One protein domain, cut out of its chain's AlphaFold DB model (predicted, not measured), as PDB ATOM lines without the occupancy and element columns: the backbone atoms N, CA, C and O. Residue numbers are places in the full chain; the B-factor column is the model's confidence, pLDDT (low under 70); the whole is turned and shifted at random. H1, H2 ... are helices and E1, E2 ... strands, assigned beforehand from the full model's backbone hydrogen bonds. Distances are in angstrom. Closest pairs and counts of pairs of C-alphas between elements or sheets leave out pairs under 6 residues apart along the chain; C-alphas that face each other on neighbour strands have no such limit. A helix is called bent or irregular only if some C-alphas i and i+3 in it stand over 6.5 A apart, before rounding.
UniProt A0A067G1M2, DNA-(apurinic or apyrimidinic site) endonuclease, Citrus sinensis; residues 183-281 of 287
ATOM      1  N   PRO A 183      52.844 -12.451  21.007       93.50
ATOM      2  CA  PRO A 183      53.588 -11.494  21.814       93.50
ATOM      3  C   PRO A 183      52.919 -11.329  23.179       93.50
ATOM      4  O   PRO A 183      51.714 -11.118  23.260       93.50
ATOM      5  N   ASN A 184      53.701 -11.378  24.255       91.31
ATOM      6  CA  ASN A 184      53.194 -11.053  25.581       91.31
ATOM      7  C   ASN A 184      52.925  -9.539  25.692       91.31
ATOM      8  O   ASN A 184      53.678  -8.723  25.141       91.31
ATOM      9  N   ASN A 185      51.859  -9.187  26.413       86.12
ATOM     10  CA  ASN A 185      51.454  -7.808  26.675       86.12
ATOM     11  C   ASN A 185      52.474  -7.029  27.515       86.12
ATOM     12  O   ASN A 185      52.542  -5.815  27.403       86.12
ATOM     13  N   GLY A 186      53.269  -7.707  28.346       86.62
ATOM     14  CA  GLY A 186      54.110  -7.056  29.346       86.62
ATOM     15  C   GLY A 186      53.289  -6.246  30.354       86.62
ATOM     16  O   GLY A 186      52.068  -6.170  30.283       86.62
ATOM     17  N   TRP A 187      53.966  -5.649  31.330       84.31
ATOM     18  CA  TRP A 187      53.303  -4.888  32.397       84.31
ATOM     19  C   TRP A 187      53.144  -3.404  32.109       84.31
ATOM     20  O   TRP A 187      52.386  -2.734  32.801       84.31
ATOM     21  N   LYS A 188      53.906  -2.888  31.149       74.81
ATOM     22  CA  LYS A 188      53.975  -1.471  30.828       74.81
ATOM     23  C   LYS A 188      53.761  -1.277  29.345       74.81
ATOM     24  O   LYS A 188      54.214  -2.102  28.559       74.81
ATOM     25  N   GLU A 189      53.189  -0.137  28.985       66.75
ATOM     26  CA  GLU A 189      53.089   0.329  27.598       66.75
ATOM     27  C   GLU A 189      54.432   0.825  27.022       66.75
ATOM     28  O   GLU A 189      54.506   1.209  25.855       66.75
ATOM     29  N   GLU A 190      55.514   0.780  27.811       57.75
ATOM     30  CA  GLU A 190      56.871   0.986  27.304       57.75
ATOM     31  C   GLU A 190      57.094   0.061  26.088       57.75
ATOM     32  O   GLU A 190      56.824  -1.141  26.142       57.75
ATOM     33  N   GLU A 191      57.544   0.635  24.967       55.94
ATOM     34  CA  GLU A 191      57.877  -0.111  23.743       55.94
ATOM     35  C   GLU A 191      56.684  -0.759  22.989       55.94
ATOM     36  O   GLU A 191      56.821  -1.807  22.356       55.94
ATOM     37  N   ASN A 192      55.502  -0.122  22.984       65.69
ATOM     38  CA  ASN A 192      54.331  -0.534  22.179       65.69
ATOM     39  C   ASN A 192      53.795  -1.942  22.499       65.69
ATOM     40  O   ASN A 192      53.168  -2.575  21.650       65.69
ATOM     41  N   SER A 193      54.022  -2.459  23.702       83.75
ATOM     42  CA  SER A 193      53.703  -3.840  24.086       83.75
ATOM     43  C   SER A 193      52.211  -4.205  23.907       83.75
ATOM     44  O   SER A 193      51.894  -5.135  23.155       83.75
ATOM     45  N   PHE A 194      51.294  -3.413  24.479       89.12
ATOM     46  CA  PHE A 194      49.841  -3.573  24.347       89.12
ATOM     47  C   PHE A 194      49.368  -3.359  22.909       89.12
ATOM     48  O   PHE A 194      48.559  -4.124  22.386       89.12
ATOM     49  N   GLN A 195      49.890  -2.333  22.231       90.06
ATOM     50  CA  GLN A 195      49.536  -2.039  20.839       90.06
ATOM     51  C   GLN A 195      49.978  -3.166  19.898       90.06
ATOM     52  O   GLN A 195      49.215  -3.587  19.028       90.06
ATOM     53  N   ARG A 196      51.178  -3.715  20.112       90.81
ATOM     54  CA  ARG A 196      51.717  -4.871  19.391       90.81
ATOM     55  C   ARG A 196      50.835  -6.097  19.594       90.81
ATOM     56  O   ARG A 196      50.512  -6.758  18.610       90.81
ATOM     57  N   ARG A 197      50.402  -6.377  20.829       93.19
ATOM     58  CA  ARG A 197      49.467  -7.476  21.116       93.19
ATOM     59  C   ARG A 197      48.100  -7.257  20.472       93.19
ATOM     60  O   ARG A 197      47.606  -8.160  19.811       93.19
ATOM     61  N   ARG A 198      47.505  -6.067  20.590       93.75
ATOM     62  CA  ARG A 198      46.224  -5.736  19.937       93.75
ATOM     63  C   ARG A 198      46.306  -5.902  18.418       93.75
ATOM     64  O   ARG A 198      45.420  -6.504  17.818       93.75
ATOM     65  N   LYS A 199      47.384  -5.408  17.795       93.44
ATOM     66  CA  LYS A 199      47.638  -5.568  16.355       93.44
ATOM     67  C   LYS A 199      47.797  -7.041  15.980       93.44
ATOM     68  O   LYS A 199      47.269  -7.459  14.957       93.44
ATOM     69  N   TRP A 200      48.501  -7.818  16.800       94.31
ATOM     70  CA  TRP A 200      48.634  -9.261  16.624       94.31
ATOM     71  C   TRP A 200      47.278  -9.975  16.677       94.31
ATOM     72  O   TRP A 200      46.945 -10.692  15.738       94.31
ATOM     73  N   ASP A 201      46.478  -9.736  17.720       95.19
ATOM     74  CA  ASP A 201      45.166 -10.374  17.889       95.19
ATOM     75  C   ASP A 201      44.244 -10.051  16.704       95.19
ATOM     76  O   ASP A 201      43.592 -10.941  16.164       95.19
ATOM     77  N   LYS A 202      44.258  -8.794  16.235       94.88
ATOM     78  CA  LYS A 202      43.514  -8.373  15.042       94.88
ATOM     79  C   LYS A 202      43.972  -9.115  13.778       94.88
ATOM     80  O   LYS A 202      43.128  -9.619  13.046       94.88
ATOM     81  N   ARG A 203      45.287  -9.241  13.545       93.88
ATOM     82  CA  ARG A 203      45.834  -9.992  12.394       93.88
ATOM     83  C   ARG A 203      45.441 -11.469  12.434       93.88
ATOM     84  O   ARG A 203      45.138 -12.039  11.392       93.88
ATOM     85  N   ILE A 204      45.438 -12.089  13.616       93.56
ATOM     86  CA  ILE A 204      44.976 -13.473  13.781       93.56
ATOM     87  C   ILE A 204      43.481 -13.580  13.476       93.56
ATOM     88  O   ILE A 204      43.091 -14.470  12.728       93.56
ATOM     89  N   GLN A 205      42.654 -12.674  14.006       92.56
ATOM     90  CA  GLN A 205      41.216 -12.660  13.732       92.56
ATOM     91  C   GLN A 205      40.933 -12.548  12.228       92.56
ATOM     92  O   GLN A 205      40.184 -13.350  11.677       92.56
ATOM     93  N   GLU A 206      41.576 -11.594  11.551       92.12
ATOM     94  CA  GLU A 206      41.464 -11.409  10.101       92.12
ATOM     95  C   GLU A 206      41.925 -12.655   9.335       92.12
ATOM     96  O   GLU A 206      41.252 -13.083   8.397       92.12
ATOM     97  N   PHE A 207      43.034 -13.276   9.751       91.75
ATOM     98  CA  PHE A 207      43.525 -14.510   9.144       91.75
ATOM     99  C   PHE A 207      42.524 -15.662   9.287       91.75
ATOM    100  O   PHE A 207      42.246 -16.347   8.303       91.75
ATOM    101  N   VAL A 208      41.971 -15.869  10.486       89.50
ATOM    102  CA  VAL A 208      40.977 -16.918  10.760       89.50
ATOM    103  C   VAL A 208      39.730 -16.710   9.898       89.50
ATOM    104  O   VAL A 208      39.284 -17.654   9.256       89.50
ATOM    105  N   LEU A 209      39.230 -15.475   9.795       87.50
ATOM    106  CA  LEU A 209      38.074 -15.134   8.953       87.50
ATOM    107  C   LEU A 209      38.332 -15.366   7.456       87.50
ATOM    108  O   LEU A 209      37.427 -15.731   6.708       87.50
ATOM    109  N   GLN A 210      39.567 -15.155   6.999       86.62
ATOM    110  CA  GLN A 210      39.970 -15.391   5.608       86.62
ATOM    111  C   GLN A 210      40.319 -16.857   5.316       86.62
ATOM    112  O   GLN A 210      40.445 -17.245   4.146       86.62
ATOM    113  N   CYS A 211      40.519 -17.671   6.352       81.75
ATOM    114  CA  CYS A 211      40.788 -19.093   6.231       81.75
ATOM    115  C   CYS A 211      39.474 -19.799   5.875       81.75
ATOM    116  O   CYS A 211      38.715 -20.204   6.740       81.75
ATOM    117  N   SER A 212      39.176 -19.897   4.580       70.62
ATOM    118  CA  SER A 212      38.004 -20.608   4.064       70.62
ATOM    119  C   SER A 212      38.425 -21.861   3.297       70.62
ATOM    120  O   SER A 212      39.520 -21.934   2.736       70.62
ATOM    121  N   GLY A 213      37.558 -22.876   3.290       80.25
ATOM    122  CA  GLY A 213      37.719 -24.084   2.473       80.25
ATOM    123  C   GLY A 213      38.433 -25.266   3.141       80.25
ATOM    124  O   GLY A 213      38.313 -26.378   2.634       80.25
ATOM    125  N   LYS A 214      39.114 -25.074   4.279       87.38
ATOM    126  CA  LYS A 214      39.660 -26.168   5.107       87.38
ATOM    127  C   LYS A 214      39.567 -25.842   6.608       87.38
ATOM    128  O   LYS A 214      39.725 -24.676   6.980       87.38
ATOM    129  N   PRO A 215      39.344 -26.840   7.483       90.56
ATOM    130  CA  PRO A 215      39.514 -26.697   8.927       90.56
ATOM    131  C   PRO A 215      40.891 -26.150   9.315       90.56
ATOM    132  O   PRO A 215      41.894 -26.438   8.659       90.56
ATOM    133  N   LEU A 216      40.938 -25.397  10.414       91.19
ATOM    134  CA  LEU A 216      42.157 -24.824  10.978       91.19
ATOM    135  C   LEU A 216      42.398 -25.397  12.378       91.19
ATOM    136  O   LEU A 216      41.573 -25.242  13.279       91.19
ATOM    137  N   ILE A 217      43.559 -26.018  12.566       93.06
ATOM    138  CA  ILE A 217      44.111 -26.346  13.878       93.06
ATOM    139  C   ILE A 217      45.045 -25.204  14.261       93.06
ATOM    140  O   ILE A 217      46.089 -25.020  13.634       93.06
ATOM    141  N   TRP A 218      44.674 -24.436  15.282       94.38
ATOM    142  CA  TRP A 218      45.505 -23.358  15.813       94.38
ATOM    143  C   TRP A 218      46.106 -23.784  17.150       94.38
ATOM    144  O   TRP A 218      45.388 -24.078  18.107       94.38
ATOM    145  N   CYS A 219      47.433 -23.849  17.207       94.81
ATOM    146  CA  CYS A 219      48.182 -24.257  18.384       94.81
ATOM    147  C   CYS A 219      49.368 -23.328  18.665       94.81
ATOM    148  O   CYS A 219      49.743 -22.464  17.866       94.81
ATOM    149  N   GLY A 220      49.968 -23.529  19.833       95.56
ATOM    150  CA  GLY A 220      51.163 -22.833  20.272       95.56
ATOM    151  C   GLY A 220      50.986 -22.177  21.630       95.56
ATOM    152  O   GLY A 220      50.119 -22.569  22.407       95.56
ATOM    153  N   ASP A 221      51.816 -21.182  21.908       96.25
ATOM    154  CA  ASP A 221      51.689 -20.358  23.105       96.25
ATOM    155  C   ASP A 221      50.983 -19.057  22.726       96.25
ATOM    156  O   ASP A 221      51.527 -18.195  22.025       96.25
ATOM    157  N   LEU A 222      49.730 -18.962  23.164       95.62
ATOM    158  CA  LEU A 222      48.813 -17.884  22.812       95.62
ATOM    159  C   LEU A 222      48.891 -16.708  23.798       95.62
ATOM    160  O   LEU A 222      48.212 -15.697  23.589       95.62
ATOM    161  N   ASN A 223      49.717 -16.819  24.852       95.69
ATOM    162  CA  ASN A 223      49.859 -15.822  25.915       95.69
ATOM    163  C   ASN A 223      48.496 -15.309  26.419       95.69
ATOM    164  O   ASN A 223      48.286 -14.105  26.561       95.69
ATOM    165  N   VAL A 224      47.530 -16.208  26.608       95.75
ATOM    166  CA  VAL A 224      46.218 -15.872  27.163       95.75
ATOM    167  C   VAL A 224      45.639 -17.070  27.906       95.75
ATOM    168  O   VAL A 224      45.594 -18.177  27.377       95.75
ATOM    169  N   SER A 225      45.189 -16.824  29.127       95.81
ATOM    170  CA  SER A 225      44.296 -17.688  29.889       95.81
ATOM    171  C   SER A 225      42.890 -17.114  29.723       95.81
ATOM    172  O   SER A 225      42.635 -15.984  30.135       95.81
ATOM    173  N   HIS A 226      42.010 -17.828  29.025       94.19
ATOM    174  CA  HIS A 226      40.746 -17.289  28.522       94.19
ATOM    175  C   HIS A 226      39.684 -17.198  29.613       94.19
ATOM    176  O   HIS A 226      39.028 -16.165  29.766       94.19
ATOM    177  N   GLU A 227      39.548 -18.267  30.384       94.00
ATOM    178  CA  GLU A 227      38.553 -18.422  31.430       94.00
ATOM    179  C   GLU A 227      39.213 -18.509  32.802       94.00
ATOM    180  O   GLU A 227      40.404 -18.779  32.942       94.00
ATOM    181  N   GLU A 228      38.434 -18.275  33.853       95.69
ATOM    182  CA  GLU A 228      38.951 -18.325  35.225       95.69
ATOM    183  C   GLU A 228      39.493 -19.706  35.599       95.69
ATOM    184  O   GLU A 228      40.461 -19.800  36.347       95.69
ATOM    185  N   ILE A 229      38.923 -20.766  35.019       94.50
ATOM    186  CA  ILE A 229      39.394 -22.144  35.194       94.50
ATOM    187  C   ILE A 229      40.797 -22.380  34.608       94.50
ATOM    188  O   ILE A 229      41.465 -23.335  34.998       94.50
ATOM    189  N   ASP A 230      41.275 -21.504  33.716       92.69
ATOM    190  CA  ASP A 230      42.603 -21.610  33.100       92.69
ATOM    191  C   ASP A 230      43.730 -21.119  34.027       92.69
ATOM    192  O   ASP A 230      44.912 -21.238  33.688       92.69
ATOM    193  N   VAL A 231      43.395 -20.545  35.188       93.00
ATOM    194  CA  VAL A 231      44.360 -20.030  36.163       93.00
ATOM    195  C   VAL A 231      44.080 -20.545  37.572       93.00
ATOM    196  O   VAL A 231      42.954 -20.828  37.956       93.00
ATOM    197  N   SER A 232      45.129 -20.642  38.389       94.25
ATOM    198  CA  SER A 232      45.006 -21.162  39.758       94.25
ATOM    199  C   SER A 232      44.388 -20.174  40.754       94.25
ATOM    200  O   SER A 232      43.823 -20.603  41.752       94.25
ATOM    201  N   HIS A 233      44.530 -18.868  40.511       95.69
ATOM    202  CA  HIS A 233      44.082 -17.800  41.412       95.69
ATOM    203  C   HIS A 233      43.501 -16.635  40.589       95.69
ATOM    204  O   HIS A 233      44.179 -15.619  40.405       95.69
ATOM    205  N   PRO A 234      42.280 -16.774  40.042       96.06
ATOM    206  CA  PRO A 234      41.713 -15.798  39.107       96.06
ATOM    207  C   PRO A 234      41.603 -14.392  39.702       96.06
ATOM    208  O   PRO A 234      42.016 -13.432  39.056       96.06
ATOM    209  N   GLU A 235      41.152 -14.258  40.950       96.19
ATOM    210  CA  GLU A 235      41.042 -12.956  41.623       96.19
ATOM    211  C   GLU A 235      42.403 -12.264  41.784       96.19
ATOM    212  O   GLU A 235      42.540 -11.072  41.504       96.19
ATOM    213  N   PHE A 236      43.434 -13.024  42.171       95.75
ATOM    214  CA  PHE A 236      44.795 -12.508  42.301       95.75
ATOM    215  C   PHE A 236      45.330 -12.008  40.955       95.75
ATOM    216  O   PHE A 236      45.836 -10.891  40.875       95.75
ATOM    217  N   PHE A 237      45.198 -12.807  39.891       95.06
ATOM    218  CA  PHE A 237      45.693 -12.424  38.570       95.06
ATOM    219  C   PHE A 237      44.900 -11.264  37.965       95.06
ATOM    220  O   PHE A 237      45.500 -10.397  37.337       95.06
ATOM    221  N   ALA A 238      43.587 -11.190  38.190       94.19
ATOM    222  CA  ALA A 238      42.765 -10.071  37.735       94.19
ATOM    223  C   ALA A 238      43.128  -8.748  38.435       94.19
ATOM    224  O   ALA A 238      43.064  -7.687  37.817       94.19
ATOM    225  N   ALA A 239      43.543  -8.801  39.704       93.44
ATOM    226  CA  ALA A 239      43.927  -7.627  40.492       93.44
ATOM    227  C   ALA A 239      45.436  -7.309  40.457       93.44
ATOM    228  O   ALA A 239      45.873  -6.321  41.060       93.44
ATOM    229  N   ALA A 240      46.243  -8.139  39.792       92.50
ATOM    230  CA  ALA A 240      47.689  -7.985  39.779       92.50
ATOM    231  C   ALA A 240      48.109  -6.665  39.111       92.50
ATOM    232  O   ALA A 240      47.528  -6.218  38.122       92.50
ATOM    233  N   LYS A 241      49.144  -6.030  39.667       89.88
ATOM    234  CA  LYS A 241      49.652  -4.737  39.204       89.88
ATOM    235  C   LYS A 241      51.158  -4.653  39.376       89.88
ATOM    236  O   LYS A 241      51.718  -5.228  40.309       89.88
ATOM    237  N   LEU A 242      51.800  -3.884  38.506       87.88
ATOM    238  CA  LEU A 242      53.204  -3.536  38.658       87.88
ATOM    239  C   LEU A 242      53.344  -2.366  39.639       87.88
ATOM    240  O   LEU A 242      52.635  -1.365  39.540       87.88
ATOM    241  N   ASN A 243      54.278  -2.470  40.585       88.31
ATOM    242  CA  ASN A 243      54.526  -1.394  41.543       88.31
ATOM    243  C   ASN A 243      54.916  -0.096  40.821       88.31
ATOM    244  O   ASN A 243      55.837  -0.082  40.007       88.31
ATOM    245  N   GLY A 244      54.215   0.992  41.144       86.50
ATOM    246  CA  GLY A 244      54.468   2.309  40.558       86.50
ATOM    247  C   GLY A 244      53.963   2.489  39.124       86.50
ATOM    248  O   GLY A 244      54.278   3.503  38.511       86.50
ATOM    249  N   TYR A 245      53.181   1.549  38.581       85.94
ATOM    250  CA  TYR A 245      52.590   1.678  37.252       85.94
ATOM    251  C   TYR A 245      51.128   1.229  37.237       85.94
ATOM    252  O   TYR A 245      50.773   0.176  37.763       85.94
ATOM    253  N   VAL A 246      50.280   2.029  36.597       86.81
ATOM    254  CA  VAL A 246      48.876   1.705  36.345       86.81
ATOM    255  C   VAL A 246      48.644   1.860  34.845       86.81
ATOM    256  O   VAL A 246      48.877   2.956  34.328       86.81
ATOM    257  N   PRO A 247      48.209   0.803  34.132       87.75
ATOM    258  CA  PRO A 247      47.871   0.924  32.722       87.75
ATOM    259  C   PRO A 247      46.790   1.996  32.510       87.75
ATOM    260  O   PRO A 247      45.843   2.064  33.307       87.75
ATOM    261  N   PRO A 248      46.891   2.813  31.445       86.94
ATOM    262  CA  PRO A 248      45.956   3.912  31.209       86.94
ATOM    263  C   PRO A 248      44.520   3.424  30.974       86.94
ATOM    264  O   PRO A 248      43.569   4.086  31.386       86.94
ATOM    265  N   ASN A 249      44.349   2.243  30.369       90.19
ATOM    266  CA  ASN A 249      43.036   1.646  30.146       90.19
ATOM    267  C   ASN A 249      42.740   0.576  31.200       90.19
ATOM    268  O   ASN A 249      43.532  -0.342  31.410       90.19
ATOM    269  N   LYS A 250      41.544   0.634  31.797       91.12
ATOM    270  CA  LYS A 250      41.079  -0.353  32.792       91.12
ATOM    271  C   LYS A 250      41.020  -1.786  32.264       91.12
ATOM    272  O   LYS A 250      41.129  -2.728  33.034       91.12
ATOM    273  N   GLU A 251      40.816  -1.960  30.961       91.75
ATOM    274  CA  GLU A 251      40.769  -3.287  30.340       91.75
ATOM    275  C   GLU A 251      42.135  -3.992  30.300       91.75
ATOM    276  O   GLU A 251      42.171  -5.219  30.213       91.75
ATOM    277  N   ASP A 252      43.227  -3.227  30.406       91.81
ATOM    278  CA  ASP A 252      44.608  -3.719  30.445       91.81
ATOM    279  C   ASP A 252      45.085  -3.977  31.890       91.81
ATOM    280  O   ASP A 252      46.257  -4.269  32.120       91.81
ATOM    281  N   TRP A 253      44.202  -3.841  32.888       91.56
ATOM    282  CA  TRP A 253      44.525  -4.144  34.282       91.56
ATOM    283  C   TRP A 253      44.603  -5.655  34.518       91.56
ATOM    284  O   TRP A 253      43.903  -6.441  33.874       91.56
ATOM    285  N   GLY A 254      45.437  -6.039  35.485       92.44
ATOM    286  CA  GLY A 254      45.698  -7.428  35.834       92.44
ATOM    287  C   GLY A 254      47.014  -7.952  35.264       92.44
ATOM    288  O   GLY A 254      47.811  -7.241  34.651       92.44
ATOM    289  N   GLN A 255      47.240  -9.238  35.491       94.50
ATOM    290  CA  GLN A 255      48.378  -9.985  34.987       94.50
ATOM    291  C   GLN A 255      48.336 -10.038  33.449       94.50
ATOM    292  O   GLN A 255      47.321 -10.462  32.891       94.50
ATOM    293  N   PRO A 256      49.432  -9.704  32.746       93.94
ATOM    294  CA  PRO A 256      49.552  -9.928  31.307       93.94
ATOM    295  C   PRO A 256      49.325 -11.402  30.963       93.94
ATOM    296  O   PRO A 256      49.940 -12.284  31.568       93.94
ATOM    297  N   GLY A 257      48.436 -11.658  30.008       94.25
ATOM    298  CA  GLY A 257      47.898 -12.979  29.692       94.25
ATOM    299  C   GLY A 257      46.571 -13.301  30.388       94.25
ATOM    300  O   GLY A 257      45.918 -14.266  30.015       94.25
ATOM    301  N   PHE A 258      46.123 -12.494  31.349       96.25
ATOM    302  CA  PHE A 258      44.819 -12.643  32.008       96.25
ATOM    303  C   PHE A 258      44.043 -11.320  32.101       96.25
ATOM    304  O   PHE A 258      43.036 -11.227  32.804       96.25
ATOM    305  N   THR A 259      44.480 -10.287  31.372       94.88
ATOM    306  CA  THR A 259      43.753  -9.015  31.306       94.88
ATOM    307  C   THR A 259      42.384  -9.206  30.652       94.88
ATOM    308  O   THR A 259      42.192 -10.066  29.783       94.88
ATOM    309  N   ILE A 260      41.414  -8.369  31.031       94.50
ATOM    310  CA  ILE A 260      40.060  -8.398  30.451       94.50
ATOM    311  C   ILE A 260      40.130  -8.212  28.929       94.50
ATOM    312  O   ILE A 260      39.404  -8.873  28.184       94.50
ATOM    313  N   ALA A 261      41.016  -7.329  28.464       94.19
ATOM    314  CA  ALA A 261      41.213  -7.027  27.056       94.19
ATOM    315  C   ALA A 261      41.698  -8.250  26.250       94.19
ATOM    316  O   ALA A 261      41.144  -8.542  25.187       94.19
ATOM    317  N   GLU A 262      42.707  -8.979  26.744       95.44
ATOM    318  CA  GLU A 262      43.236 -10.186  26.085       95.44
ATOM    319  C   GLU A 262      42.191 -11.301  26.032       95.44
ATOM    320  O   GLU A 262      41.949 -11.866  24.964       95.44
ATOM    321  N   ARG A 263      41.513 -11.559  27.158       95.44
ATOM    322  CA  ARG A 263      40.461 -12.579  27.264       95.44
ATOM    323  C   ARG A 263      39.323 -12.313  26.284       95.44
ATOM    324  O   ARG A 263      38.946 -13.202  25.526       95.44
ATOM    325  N   LYS A 264      38.822 -11.073  26.231       95.81
ATOM    326  CA  LYS A 264      37.739 -10.682  25.315       95.81
ATOM    327  C   LYS A 264      38.119 -10.850  23.846       95.81
ATOM    328  O   LYS A 264      37.319 -11.381  23.081       95.81
ATOM    329  N   ARG A 265      39.315 -10.402  23.442       95.44
ATOM    330  CA  ARG A 265      39.765 -10.544  22.047       95.44
ATOM    331  C   ARG A 265      39.965 -12.006  21.669       95.44
ATOM    332  O   ARG A 265      39.529 -12.408  20.596       95.44
ATOM    333  N   PHE A 266      40.551 -12.808  22.556       94.75
ATOM    334  CA  PHE A 266      40.699 -14.240  22.318       94.75
ATOM    335  C   PHE A 266      39.339 -14.941  22.195       94.75
ATOM    336  O   PHE A 266      39.102 -15.638  21.213       94.75
ATOM    337  N   GLY A 267      38.405 -14.669  23.110       93.44
ATOM    338  CA  GLY A 267      37.043 -15.200  23.040       93.44
ATOM    339  C   GLY A 267      36.279 -14.767  21.786       93.44
ATOM    340  O   GLY A 267      35.479 -15.539  21.265       93.44
ATOM    341  N   ALA A 268      36.536 -13.564  21.263       93.12
ATOM    342  CA  ALA A 268      35.989 -13.133  19.977       93.12
ATOM    343  C   ALA A 268      36.542 -13.977  18.819       93.12
ATOM    344  O   ALA A 268      35.757 -14.472  18.021       93.12
ATOM    345  N   ILE A 269      37.858 -14.223  18.771       91.31
ATOM    346  CA  ILE A 269      38.479 -15.071  17.735       91.31
ATOM    347  C   ILE A 269      37.885 -16.488  17.749       91.31
ATOM    348  O   ILE A 269      37.601 -17.040  16.690       91.31
ATOM    349  N   LEU A 270      37.648 -17.065  18.933       87.38
ATOM    350  CA  LEU A 270      37.094 -18.419  19.059       87.38
ATOM    351  C   LEU A 270      35.649 -18.562  18.567       87.38
ATOM    352  O   LEU A 270      35.250 -19.658  18.186       87.38
ATOM    353  N   LYS A 271      34.857 -17.487  18.579       85.00
ATOM    354  CA  LYS A 271      33.462 -17.521  18.108       85.00
ATOM    355  C   LYS A 271      33.346 -17.531  16.587       85.00
ATOM    356  O   LYS A 271      32.338 -17.994  16.067       85.00
ATOM    357  N   GLU A 272      34.359 -17.022  15.895       73.38
ATOM    358  CA  GLU A 272      34.318 -16.768  14.453       73.38
ATOM    359  C   GLU A 272      34.650 -18.008  13.603       73.38
ATOM    360  O   GLU A 272      34.494 -17.976  12.383       73.38
ATOM    361  N   TYR A 273      35.107 -19.117  14.202       62.41
ATOM    362  CA  TYR A 273      35.455 -20.319  13.438       62.41
ATOM    363  C   TYR A 273      35.454 -21.585  14.298       62.41
ATOM    364  O   TYR A 273      35.668 -21.537  15.509       62.41
ATOM    365  N   LEU A 274      35.270 -22.748  13.664       56.16
ATOM    366  CA  LEU A 274      35.425 -24.051  14.313       56.16
ATOM    367  C   LEU A 274      36.926 -24.331  14.538       56.16
ATOM    368  O   LEU A 274      37.550 -25.110  13.817       56.16
ATOM    369  N   ILE A 275      37.528 -23.622  15.493       58.72
ATOM    370  CA  ILE A 275      38.930 -23.781  15.881       58.72
ATOM    371  C   ILE A 275      39.020 -24.976  16.821       58.72
ATOM    372  O   ILE A 275      38.477 -24.960  17.927       58.72
ATOM    373  N   PHE A 276      39.763 -26.001  16.412       54.66
ATOM    374  CA  PHE A 276      40.203 -27.030  17.345       54.66
ATOM    375  C   PHE A 276      41.430 -26.515  18.096       54.66
ATOM    376  O   PHE A 276      42.543 -26.511  17.567       54.66
ATOM    377  N   LEU A 277      41.215 -26.069  19.335       56.00
ATOM    378  CA  LEU A 277      42.294 -25.798  20.279       56.00
ATOM    379  C   LEU A 277      42.837 -27.132  20.800       56.00
ATOM    380  O   LEU A 277      42.142 -27.873  21.499       56.00
ATOM    381  N   CYS A 278      44.087 -27.447  20.469       47.94
ATOM    382  CA  CYS A 278      44.775 -28.581  21.075       47.94
ATOM    383  C   CYS A 278      45.230 -28.215  22.492       47.94
ATOM    384  O   CYS A 278      46.325 -27.690  22.681       47.94
ATOM    385  N   PHE A 279      44.406 -28.531  23.489       40.19
ATOM    386  CA  PHE A 279      44.843 -28.589  24.880       40.19
ATOM    387  C   PHE A 279      45.443 -29.969  25.155       40.19
ATOM    388  O   PHE A 279      44.728 -30.964  25.233       40.19
ATOM    389  N   TYR A 280      46.758 -30.029  25.319       34.31
ATOM    390  CA  TYR A 280      47.399 -31.084  26.099       34.31
ATOM    391  C   TYR A 280      48.242 -30.402  27.168       34.31
ATOM    392  O   TYR A 280      48.841 -29.367  26.886       34.31
ATOM    393  N   GLU A 281      48.205 -30.955  28.386       31.47
ATOM    394  CA  GLU A 281      48.925 -30.499  29.581       31.47
ATOM    395  C   GLU A 281      50.169 -29.668  29.234       31.47
ATOM    396  O   GLU A 281      51.152 -30.191  28.703       31.47
TER     397      GLU A 281
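What this domain is: This is residues 183 to 281 of the 287 residues of the protein "DNA-(apurinic or apyrimidinic site) endonuclease" of Citrus sinensis (UniProt A0A067G1M2). Two helices, the long H1 and the shorter H3, stand side by side and run the same way, with H3 beside only a part of H1. The strand E1 folds back after the end of H1, the short helix H2 sits near the beginning of H3, and two long loops make much of the rest. The printed part has 99 residues with three named helices and one named strand, in the order H1, E1, H2, H3; E1 pairs with no named strand, and the class is mostly helix, though under half of the residues are in named elements. The whole is compact, with a radius of gyration of the C-alphas of 14.3 A, yet elongated in outline, spanning 49 by 29 by 18 A.

Where its parts are: The longest helix, H1, is residues 190 to 210, 32.0 A from first to last C-alpha, beginning at C-alpha 190 at (56.871, 0.986, 27.304). It is irregular, with C-alphas 191 and 194 8.8 A apart, and has a kink of 26 degrees near residue 197. H3 is residues 260 to 271, 16.7 A long, and ends at C-alpha 271 at (33.462, -17.521, 18.108). E1 is residues 216 to 221, 16.1 A long, beginning at C-alpha 216 at (42.157, -24.824, 10.978). H2 is residues 234 to 239, 8.6 A long.

How they stand to each other: H1 touches H3 at a shallow tilt of 12 degrees, the same way. The closest C-alphas of the two are those of Gln 205 and Ile 269, 5.4 A apart. H1 touches H3 with residues 201 to 208 alone, and H3 touches H1 with residues 265 to 269 alone. The closest C-alphas of H1 and E1 are those of Val 208 and Leu 216, 8.0 A apart. Residues 217 to 218 of E1 form a short parallel pairing with residues 276 to 277. H2 and H3 are close but not clearly touching, at a steep tilt of 49 degrees, opposite ways; their closest C-alphas, those of Ala 238 and Ile 260, are 7.9 A apart. H1 and H2 are apart, as are E1 and H3, and E1 and H2. Every O i to N i+4 pair is within hydrogen-bond range in H2 and H3, and 15 of 17 are in H1.

The domain as a whole: The two C-alphas farthest apart, those of Gly 213 and Gly 244, are 49.3 A apart. The printed part has no cut. The link from H1 to E1 is tight, while those from E1 to H2, 12 residues, and from H2 to H3, 20 residues, are long. The mean pLDDT of the printed part is 86.2, and it is under 70 in residues 189 to 192 and 273 to 281.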